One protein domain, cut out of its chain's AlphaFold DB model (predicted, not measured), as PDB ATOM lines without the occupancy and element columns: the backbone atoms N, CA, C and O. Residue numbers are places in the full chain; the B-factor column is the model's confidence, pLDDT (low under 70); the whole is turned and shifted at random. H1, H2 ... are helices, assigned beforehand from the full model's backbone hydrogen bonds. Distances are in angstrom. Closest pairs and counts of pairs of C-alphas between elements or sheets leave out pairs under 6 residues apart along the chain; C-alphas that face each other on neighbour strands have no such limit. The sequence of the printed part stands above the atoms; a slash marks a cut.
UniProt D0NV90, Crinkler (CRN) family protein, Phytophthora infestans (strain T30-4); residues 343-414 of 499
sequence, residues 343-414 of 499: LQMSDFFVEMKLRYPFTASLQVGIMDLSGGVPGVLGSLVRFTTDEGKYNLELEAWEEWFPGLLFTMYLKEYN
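What this domain is: This is residues 343 to 414 of the 499 residues of the protein "Crinkler (CRN) family protein" of Phytophthora infestans (strain T30-4) (UniProt D0NV90). H2 and H3 make the middle, meeting as a V near their tight link; H1 lies at one end of the long axis, H5 packs on H3 at the other, and short H4 packs on H2. The 72 printed residues include five named helices, H1 to H5 in order, and no named strand: all helix. The whole is compact, radius of gyration of the C-alphas 11.2 A, spanning 30 by 22 by 20 A.

How they stand to each other: Start at H1, residues 343 to 352, which only just touches H2, residues 360 to 370, with 3 pairs of C-alphas within 8 A, the closest Met 345 and Met 367 at 6.7 A. H2, the hub, touches residues 376 to 381 alone of H3, residues 374 to 386, at a steep tilt of 46 degrees; the closest C-alphas, Ser 370 and Leu 377, are 5.1 A apart. H2 touches H4, residues 394 to 400, closest at C-alphas Leu 362 and Leu 394, 4.5 A. Residues 379 to 383 alone of H3 touch H5, residues 404 to 413, closest at C-alphas Ser 379 and Tyr 413, 5.5 A. Every O i to N i+4 pair is within hydrogen-bond range in H2, H3, H4 and H5; in H1, 5 of 6.

Where its parts are: Find C-alpha 343 at (-55.107, 15.026, -25.256), where H1 begins. H3 runs 18.0 A; H5 ends at C-alpha 413, (-36.169, 5.295, -36.072).

The domain as a whole: The printed part has no cut and no long link; residues 403 to 404 have pLDDT under 70.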
ATOM      1  N   LEU A 343     -54.693  13.870 -24.458       80.50
ATOM      2  CA  LEU A 343     -55.107  15.026 -25.256       80.50
ATOM      3  C   LEU A 343     -53.962  15.526 -26.142       80.50
ATOM      4  O   LEU A 343     -54.135  15.597 -27.351       80.50
ATOM      5  N   GLN A 344     -52.769  15.743 -25.579       81.50
ATOM      6  CA  GLN A 344     -51.598  16.191 -26.347       81.50
ATOM      7  C   GLN A 344     -51.214  15.205 -27.460       81.50
ATOM      8  O   GLN A 344     -50.878  15.612 -28.570       81.50
ATOM      9  N   MET A 345     -51.282  13.898 -27.187       83.75
ATOM     10  CA  MET A 345     -51.040  12.888 -28.220       83.75
ATOM     11  C   MET A 345     -52.132  12.876 -29.293       83.75
ATOM     12  O   MET A 345     -51.834  12.666 -30.466       83.75
ATOM     13  N   SER A 346     -53.388  13.106 -28.912       83.75
ATOM     14  CA  SER A 346     -54.504  13.187 -29.859       83.75
ATOM     15  C   SER A 346     -54.367  14.406 -30.770       83.75
ATOM     16  O   SER A 346     -54.535  14.278 -31.983       83.75
ATOM     17  N   ASP A 347     -53.996  15.560 -30.213       81.31
ATOM     18  CA  ASP A 347     -53.761  16.796 -30.965       81.31
ATOM     19  C   ASP A 347     -52.658  16.604 -32.013       81.31
ATOM     20  O   ASP A 347     -52.823  17.000 -33.167       81.31
ATOM     21  N   PHE A 348     -51.591  15.877 -31.662       81.19
ATOM     22  CA  PHE A 348     -50.534  15.502 -32.603       81.19
ATOM     23  C   PHE A 348     -51.076  14.758 -33.838       81.19
ATOM     24  O   PHE A 348     -50.687  15.059 -34.966       81.19
ATOM     25  N   PHE A 349     -52.017  13.824 -33.659       83.69
ATOM     26  CA  PHE A 349     -52.664  13.133 -34.782       83.69
ATOM     27  C   PHE A 349     -53.641  14.024 -35.557       83.69
ATOM     28  O   PHE A 349     -53.792  13.855 -36.771       83.69
ATOM     29  N   VAL A 350     -54.303  14.972 -34.890       81.19
ATOM     30  CA  VAL A 350     -55.198  15.943 -35.538       81.19
ATOM     31  C   VAL A 350     -54.417  16.838 -36.499       81.19
ATOM     32  O   VAL A 350     -54.851  17.007 -37.641       81.19
ATOM     33  N   GLU A 351     -53.256  17.345 -36.084       78.50
ATOM     34  CA  GLU A 351     -52.409  18.224 -36.902       78.50
ATOM     35  C   GLU A 351     -51.939  17.546 -38.199       78.50
ATOM     36  O   GLU A 351     -51.952  18.154 -39.272       78.50
ATOM     37  N   MET A 352     -51.601  16.256 -38.142       78.00
ATOM     38  CA  MET A 352     -51.130  15.508 -39.314       78.00
ATOM     39  C   MET A 352     -52.232  14.863 -40.157       78.00
ATOM     40  O   MET A 352     -51.954  14.383 -41.261       78.00
ATOM     41  N   LYS A 353     -53.487  14.879 -39.692       79.62
ATOM     42  CA  LYS A 353     -54.618  14.160 -40.304       79.62
ATOM     43  C   LYS A 353     -54.816  14.459 -41.790       79.62
ATOM     44  O   LYS A 353     -55.216  13.571 -42.540       79.62
ATOM     45  N   LEU A 354     -54.553  15.698 -42.216       77.50
ATOM     46  CA  LEU A 354     -54.698  16.111 -43.617       77.50
ATOM     47  C   LEU A 354     -53.746  15.364 -44.559       77.50
ATOM     48  O   LEU A 354     -54.075  15.179 -45.727       77.50
ATOM     49  N   ARG A 355     -52.576  14.949 -44.064       79.88
ATOM     50  CA  ARG A 355     -51.551  14.257 -44.858       79.88
ATOM     51  C   ARG A 355     -51.537  12.760 -44.580       79.88
ATOM     52  O   ARG A 355     -51.460  11.967 -45.513       79.88
ATOM     53  N   TYR A 356     -51.660  12.392 -43.309       85.38
ATOM     54  CA  TYR A 356     -51.613  11.016 -42.832       85.38
ATOM     55  C   TYR A 356     -52.873  10.731 -42.010       85.38
ATOM     56  O   TYR A 356     -52.905  10.981 -40.804       85.38
ATOM     57  N   PRO A 357     -53.953  10.249 -42.649       85.12
ATOM     58  CA  PRO A 357     -55.208   9.961 -41.967       85.12
ATOM     59  C   PRO A 357     -55.100   8.642 -41.192       85.12
ATOM     60  O   PRO A 357     -55.566   7.601 -41.654       85.12
ATOM     61  N   PHE A 358     -54.474   8.686 -40.014       89.06
ATOM     62  CA  PHE A 358     -54.402   7.529 -39.127       89.06
ATOM     63  C   PHE A 358     -55.801   7.059 -38.716       89.06
ATOM     64  O   PHE A 358     -56.645   7.882 -38.343       89.06
ATOM     65  N   THR A 359     -56.049   5.747 -38.742       89.62
ATOM     66  CA  THR A 359     -57.313   5.187 -38.233       89.62
ATOM     67  C   THR A 359     -57.434   5.433 -36.730       89.62
ATOM     68  O   THR A 359     -56.436   5.475 -36.009       89.62
ATOM     69  N   ALA A 360     -58.662   5.583 -36.227       87.50
ATOM     70  CA  ALA A 360     -58.875   5.855 -34.806       87.50
ATOM     71  C   ALA A 360     -58.327   4.728 -33.910       87.50
ATOM     72  O   ALA A 360     -57.773   5.010 -32.851       87.50
ATOM     73  N   SER A 361     -58.436   3.462 -34.336       89.81
ATOM     74  CA  SER A 361     -57.873   2.336 -33.584       89.81
ATOM     75  C   SER A 361     -56.348   2.385 -33.528       89.81
ATOM     76  O   SER A 361     -55.762   2.094 -32.489       89.81
ATOM     77  N   LEU A 362     -55.697   2.753 -34.636       89.75
ATOM     78  CA  LEU A 362     -54.243   2.758 -34.720       89.75
ATOM     79  C   LEU A 362     -53.639   3.920 -33.935       89.75
ATOM     80  O   LEU A 362     -52.620   3.738 -33.276       89.75
ATOM     81  N   GLN A 363     -54.293   5.086 -33.941       92.00
ATOM     82  CA  GLN A 363     -53.913   6.195 -33.062       92.00
ATOM     83  C   GLN A 363     -53.870   5.728 -31.606       92.00
ATOM     84  O   GLN A 363     -52.860   5.912 -30.938       92.00
ATOM     85  N   VAL A 364     -54.926   5.054 -31.138       86.50
ATOM     86  CA  VAL A 364     -55.013   4.529 -29.765       86.50
ATOM     87  C   VAL A 364     -53.890   3.547 -29.471       86.50
ATOM     88  O   VAL A 364     -53.173   3.740 -28.497       86.50
ATOM     89  N   GLY A 365     -53.668   2.555 -30.335       88.19
ATOM     90  CA  GLY A 365     -52.601   1.582 -30.100       88.19
ATOM     91  C   GLY A 365     -51.203   2.201 -30.086       88.19
ATOM     92  O   GLY A 365     -50.380   1.839 -29.247       88.19
ATOM     93  N   ILE A 366     -50.931   3.182 -30.953       90.88
ATOM     94  CA  ILE A 366     -49.658   3.916 -30.937       90.88
ATOM     95  C   ILE A 366     -49.532   4.760 -29.658       90.88
ATOM     96  O   ILE A 366     -48.461   4.765 -29.043       90.88
ATOM     97  N   MET A 367     -50.596   5.448 -29.231       90.62
ATOM     98  CA  MET A 367     -50.610   6.218 -27.980       90.62
ATOM     99  C   MET A 367     -50.337   5.315 -26.775       90.62
ATOM    100  O   MET A 367     -49.421   5.602 -26.000       90.62
ATOM    101  N   ASP A 368     -51.049   4.194 -26.673       88.69
ATOM    102  CA  ASP A 368     -50.904   3.220 -25.593       88.69
ATOM    103  C   ASP A 368     -49.496   2.622 -25.571       88.69
ATOM    104  O   ASP A 368     -48.844   2.596 -24.526       88.69
ATOM    105  N   LEU A 369     -48.968   2.212 -26.729       88.38
ATOM    106  CA  LEU A 369     -47.623   1.648 -26.829       88.38
ATOM    107  C   LEU A 369     -46.532   2.679 -26.501       88.38
ATOM    108  O   LEU A 369     -45.520   2.342 -25.875       88.38
ATOM    109  N   SER A 370     -46.728   3.938 -26.901       89.25
ATOM    110  CA  SER A 370     -45.812   5.030 -26.560       89.25
ATOM    111  C   SER A 370     -45.853   5.389 -25.073       89.25
ATOM    112  O   SER A 370     -44.853   5.865 -24.532       89.25
ATOM    113  N   GLY A 371     -46.991   5.165 -24.405       85.06
ATOM    114  CA  GLY A 371     -47.221   5.557 -23.015       85.06
ATOM    115  C   GLY A 371     -47.063   7.060 -22.771       85.06
ATOM    116  O   GLY A 371     -46.655   7.454 -21.680       85.06
ATOM    117  N   GLY A 372     -47.292   7.891 -23.793       84.50
ATOM    118  CA  GLY A 372     -47.072   9.333 -23.709       84.50
ATOM    119  C   GLY A 372     -45.622   9.773 -23.874       84.50
ATOM    120  O   GLY A 372     -45.361  10.967 -23.799       84.50
ATOM    121  N   VAL A 373     -44.663   8.872 -24.112       85.06
ATOM    122  CA  VAL A 373     -43.260   9.267 -24.307       85.06
ATOM    123  C   VAL A 373     -43.097   9.927 -25.688       85.06
ATOM    124  O   VAL A 373     -43.180   9.222 -26.698       85.06
ATOM    125  N   PRO A 374     -42.800  11.241 -25.779       84.12
ATOM    126  CA  PRO A 374     -42.794  11.989 -27.041       84.12
ATOM    127  C   PRO A 374     -41.893  11.402 -28.130       84.12
ATOM    128  O   PRO A 374     -42.302  11.285 -29.283       84.12
ATOM    129  N   GLY A 375     -40.668  10.996 -27.779       80.38
ATOM    130  CA  GLY A 375     -39.731  10.415 -28.743       80.38
ATOM    131  C   GLY A 375     -40.176   9.043 -29.254       80.38
ATOM    132  O   GLY A 375     -39.942   8.718 -30.419       80.38
ATOM    133  N   VAL A 376     -40.869   8.255 -28.425       86.88
ATOM    134  CA  VAL A 376     -41.452   6.971 -28.845       86.88
ATOM    135  C   VAL A 376     -42.654   7.217 -29.749       86.88
ATOM    136  O   VAL A 376     -42.731   6.623 -30.818       86.88
ATOM    137  N   LEU A 377     -43.554   8.123 -29.357       87.62
ATOM    138  CA  LEU A 377     -44.711   8.503 -30.163       87.62
ATOM    139  C   LEU A 377     -44.272   8.970 -31.556       87.62
ATOM    140  O   LEU A 377     -44.669   8.383 -32.558       87.62
ATOM    141  N   GLY A 378     -43.392   9.973 -31.619       83.50
ATOM    142  CA  GLY A 378     -42.924  10.534 -32.883       83.50
ATOM    143  C   GLY A 378     -42.232   9.498 -33.774       83.50
ATOM    144  O   GLY A 378     -42.495   9.449 -34.975       83.50
ATOM    145  N   SER A 379     -41.397   8.624 -33.199       86.81
ATOM    146  CA  SER A 379     -40.710   7.579 -33.969       86.81
ATOM    147  C   SER A 379     -41.652   6.475 -34.456       86.81
ATOM    148  O   SER A 379     -41.501   6.038 -35.595       86.81
ATOM    149  N   LEU A 380     -42.645   6.054 -33.663       89.75
ATOM    150  CA  LEU A 380     -43.661   5.080 -34.086       89.75
ATOM    151  C   LEU A 380     -44.537   5.625 -35.215       89.75
ATOM    152  O   LEU A 380     -44.791   4.922 -36.195       89.75
ATOM    153  N   VAL A 381     -44.983   6.877 -35.095       89.00
ATOM    154  CA  VAL A 381     -45.796   7.524 -36.128       89.00
ATOM    155  C   VAL A 381     -44.987   7.678 -37.412       89.00
ATOM    156  O   VAL A 381     -45.479   7.322 -38.484       89.00
ATOM    157  N   ARG A 382     -43.733   8.138 -37.319       86.62
ATOM    158  CA  ARG A 382     -42.837   8.244 -38.474       86.62
ATOM    159  C   ARG A 382     -42.615   6.889 -39.142       86.62
ATOM    160  O   ARG A 382     -42.854   6.775 -40.335       86.62
ATOM    161  N   PHE A 383     -42.250   5.866 -38.372       89.19
ATOM    162  CA  PHE A 383     -42.045   4.508 -38.878       89.19
ATOM    163  C   PHE A 383     -43.283   3.973 -39.605       89.19
ATOM    164  O   PHE A 383     -43.207   3.503 -40.734       89.19
ATOM    165  N   THR A 384     -44.452   4.124 -38.986       90.62
ATOM    166  CA  THR A 384     -45.731   3.703 -39.570       90.62
ATOM    167  C   THR A 384     -46.059   4.477 -40.849       90.62
ATOM    168  O   THR A 384     -46.679   3.936 -41.765       90.62
ATOM    169  N   THR A 385     -45.648   5.742 -40.925       89.19
ATOM    170  CA  THR A 385     -45.865   6.591 -42.097       89.19
ATOM    171  C   THR A 385     -44.940   6.222 -43.250       89.19
ATOM    172  O   THR A 385     -45.425   6.023 -44.363       89.19
ATOM    173  N   ASP A 386     -43.637   6.099 -42.982       85.25
ATOM    174  CA  ASP A 386     -42.615   5.753 -43.977       85.25
ATOM    175  C   ASP A 386     -42.888   4.372 -44.604       85.25
ATOM    176  O   ASP A 386     -42.728   4.188 -45.809       85.25
ATOM    177  N   GLU A 387     -43.422   3.433 -43.819       87.31
ATOM    178  CA  GLU A 387     -43.837   2.102 -44.285       87.31
ATOM    179  C   GLU A 387     -45.237   2.077 -44.945       87.31
ATOM    180  O   GLU A 387     -45.730   1.021 -45.358       87.31
ATOM    181  N   GLY A 388     -45.911   3.230 -45.035       87.50
ATOM    182  CA  GLY A 388     -47.232   3.367 -45.657       87.50
ATOM    183  C   GLY A 388     -48.349   2.615 -44.926       87.50
ATOM    184  O   GLY A 388     -49.300   2.163 -45.560       87.50
ATOM    185  N   LYS A 389     -48.225   2.433 -43.604       91.75
ATOM    186  CA  LYS A 389     -49.133   1.627 -42.763       91.75
ATOM    187  C   LYS A 389     -50.092   2.444 -41.898       91.75
ATOM    188  O   LYS A 389     -50.816   1.882 -41.083       91.75
ATOM    189  N   TYR A 390     -50.128   3.762 -42.070       89.88
ATOM    190  CA  TYR A 390     -50.953   4.673 -41.267       89.88
ATOM    191  C   TYR A 390     -52.467   4.435 -41.412       89.88
ATOM    192  O   TYR A 390     -53.231   4.797 -40.526       89.88
ATOM    193  N   ASN A 391     -52.924   3.813 -42.497       91.00
ATOM    194  CA  ASN A 391     -54.340   3.521 -42.741       91.00
ATOM    195  C   ASN A 391     -54.792   2.134 -42.247       91.00
ATOM    196  O   ASN A 391     -55.932   1.754 -42.512       91.00
ATOM    197  N   LEU A 392     -53.925   1.370 -41.576       91.06
ATOM    198  CA  LEU A 392     -54.297   0.078 -41.002       91.06
ATOM    199  C   LEU A 392     -55.165   0.254 -39.752       91.06
ATOM    200  O   LEU A 392     -55.024   1.228 -39.014       91.06
ATOM    201  N   GLU A 393     -56.033  -0.720 -39.488       93.38
ATOM    202  CA  GLU A 393     -56.626  -0.898 -38.159       93.38
ATOM    203  C   GLU A 393     -55.582  -1.498 -37.202       93.38
ATOM    204  O   GLU A 393     -54.594  -2.094 -37.641       93.38
ATOM    205  N   LEU A 394     -55.799  -1.346 -35.893       88.06
ATOM    206  CA  LEU A 394     -54.815  -1.724 -34.874       88.06
ATOM    207  C   LEU A 394     -54.383  -3.191 -34.983       88.06
ATOM    208  O   LEU A 394     -53.190  -3.459 -35.023       88.06
ATOM    209  N   GLU A 395     -55.336  -4.113 -35.100       87.94
ATOM    210  CA  GLU A 395     -55.066  -5.557 -35.171       87.94
ATOM    211  C   GLU A 395     -54.114  -5.896 -36.332       87.94
ATOM    212  O   GLU A 395     -53.101  -6.568 -36.149       87.94
ATOM    213  N   ALA A 396     -54.374  -5.338 -37.518       89.25
ATOM    214  CA  ALA A 396     -53.533  -5.543 -38.696       89.25
ATOM    215  C   ALA A 396     -52.154  -4.880 -38.556       89.25
ATOM    216  O   ALA A 396     -51.159  -5.379 -39.085       89.25
ATOM    217  N   TRP A 397     -52.077  -3.742 -37.862       92.88
ATOM    218  CA  TRP A 397     -50.804  -3.088 -37.573       92.88
ATOM    219  C   TRP A 397     -49.976  -3.889 -36.561       92.88
ATOM    220  O   TRP A 397     -48.769  -4.024 -36.745       92.88
ATOM    221  N   GLU A 398     -50.601  -4.469 -35.535       88.31
ATOM    222  CA  GLU A 398     -49.935  -5.321 -34.544       88.31
ATOM    223  C   GLU A 398     -49.409  -6.620 -35.157       88.31
ATOM    224  O   GLU A 398     -48.291  -7.025 -34.836       88.31
ATOM    225  N   GLU A 399     -50.160  -7.232 -36.079       86.56
ATOM    226  CA  GLU A 399     -49.698  -8.378 -36.874       86.56
ATOM    227  C   GLU A 399     -48.536  -8.018 -37.804       86.56
ATOM    228  O   GLU A 399     -47.657  -8.844 -38.059       86.56
ATOM    229  N   TRP A 400     -48.513  -6.782 -38.308       86.81
ATOM    230  CA  TRP A 400     -47.437  -6.284 -39.157       86.81
ATOM    231  C   TRP A 400     -46.190  -5.878 -38.366       86.81
ATOM    232  O   TRP A 400     -45.082  -6.066 -38.850       86.81
ATOM    233  N   PHE A 401     -46.317  -5.372 -37.142       85.94
ATOM    234  CA  PHE A 401     -45.198  -4.837 -36.361       85.94
ATOM    235  C   PHE A 401     -44.290  -5.840 -35.578       85.94
ATOM    236  O   PHE A 401     -43.376  -5.375 -34.880       85.94
ATOM    237  N   PRO A 402     -44.439  -7.186 -35.593       75.69
ATOM    238  CA  PRO A 402     -43.686  -8.034 -34.672       75.69
ATOM    239  C   PRO A 402     -42.218  -8.277 -35.088       75.69
ATOM    240  O   PRO A 402     -41.815  -8.151 -36.246       75.69
ATOM    241  N   GLY A 403     -41.406  -8.652 -34.089       65.12
ATOM    242  CA  GLY A 403     -40.059  -9.236 -34.193       65.12
ATOM    243  C   GLY A 403     -39.033  -8.476 -35.044       65.12
ATOM    244  O   GLY A 403     -38.299  -7.607 -34.558       65.12
ATOM    245  N   LEU A 404     -38.932  -8.847 -36.324       63.34
ATOM    246  CA  LEU A 404     -37.934  -8.304 -37.253       63.34
ATOM    247  C   LEU A 404     -38.164  -6.814 -37.530       63.34
ATOM    248  O   LEU A 404     -37.204  -6.041 -37.557       63.34
ATOM    249  N   LEU A 405     -39.428  -6.397 -37.648       83.38
ATOM    250  CA  LEU A 405     -39.782  -4.997 -37.884       83.38
ATOM    251  C   LEU A 405     -39.614  -4.144 -36.627       83.38
ATOM    252  O   LEU A 405     -39.207  -2.992 -36.728       83.38
ATOM    253  N   PHE A 406     -39.788  -4.728 -35.440       85.94
ATOM    254  CA  PHE A 406     -39.476  -4.053 -34.182       85.94
ATOM    255  C   PHE A 406     -37.981  -3.721 -34.061       85.94
ATOM    256  O   PHE A 406     -37.608  -2.601 -33.711       85.94
ATOM    257  N   THR A 407     -37.106  -4.669 -34.409       84.56
ATOM    258  CA  THR A 407     -35.652  -4.430 -34.404       84.56
ATOM    259  C   THR A 407     -35.250  -3.380 -35.446       84.56
ATOM    260  O   THR A 407     -34.402  -2.531 -35.159       84.56
ATOM    261  N   MET A 408     -35.865  -3.410 -36.634       86.00
ATOM    262  CA  MET A 408     -35.661  -2.403 -37.683       86.00
ATOM    263  C   MET A 408     -36.099  -1.010 -37.218       86.00
ATOM    264  O   MET A 408     -35.304  -0.072 -37.284       86.00
ATOM    265  N   TYR A 409     -37.300  -0.900 -36.647       90.00
ATOM    266  CA  TYR A 409     -37.814   0.320 -36.027       90.00
ATOM    267  C   TYR A 409     -36.819   0.896 -35.012       90.00
ATOM    268  O   TYR A 409     -36.444   2.065 -35.108       90.00
ATOM    269  N   LEU A 410     -36.319   0.080 -34.080       88.69
ATOM    270  CA  LEU A 410     -35.330   0.546 -33.108       88.69
ATOM    271  C   LEU A 410     -34.059   1.050 -33.801       88.69
ATOM    272  O   LEU A 410     -33.580   2.143 -33.516       88.69
ATOM    273  N   LYS A 411     -33.505   0.286 -34.740       85.88
ATOM    274  CA  LYS A 411     -32.236   0.634 -35.387       85.88
ATOM    275  C   LYS A 411     -32.324   1.915 -36.226       85.88
ATOM    276  O   LYS A 411     -31.377   2.708 -36.241       85.88
ATOM    277  N   GLU A 412     -33.428   2.110 -36.933       84.56
ATOM    278  CA  GLU A 412     -33.558   3.171 -37.935       84.56
ATOM    279  C   GLU A 412     -34.272   4.413 -37.399       84.56
ATOM    280  O   GLU A 412     -33.848   5.530 -37.700       84.56
ATOM    281  N   TYR A 413     -35.273   4.231 -36.536       83.88
ATOM    282  CA  TYR A 413     -36.169   5.295 -36.072       83.88
ATOM    283  C   TYR A 413     -36.015   5.607 -34.587       83.88
ATOM    284  O   TYR A 413     -36.357   6.707 -34.156       83.88
ATOM    285  N   ASN A 414     -35.470   4.676 -33.797       84.62
ATOM    286  CA  ASN A 414     -35.333   4.842 -32.356       84.62
ATOM    287  C   ASN A 414     -33.959   4.368 -31.828       84.62
ATOM    288  O   ASN A 414     -33.823   3.464 -30.995       84.62
TER     289      ASN A 414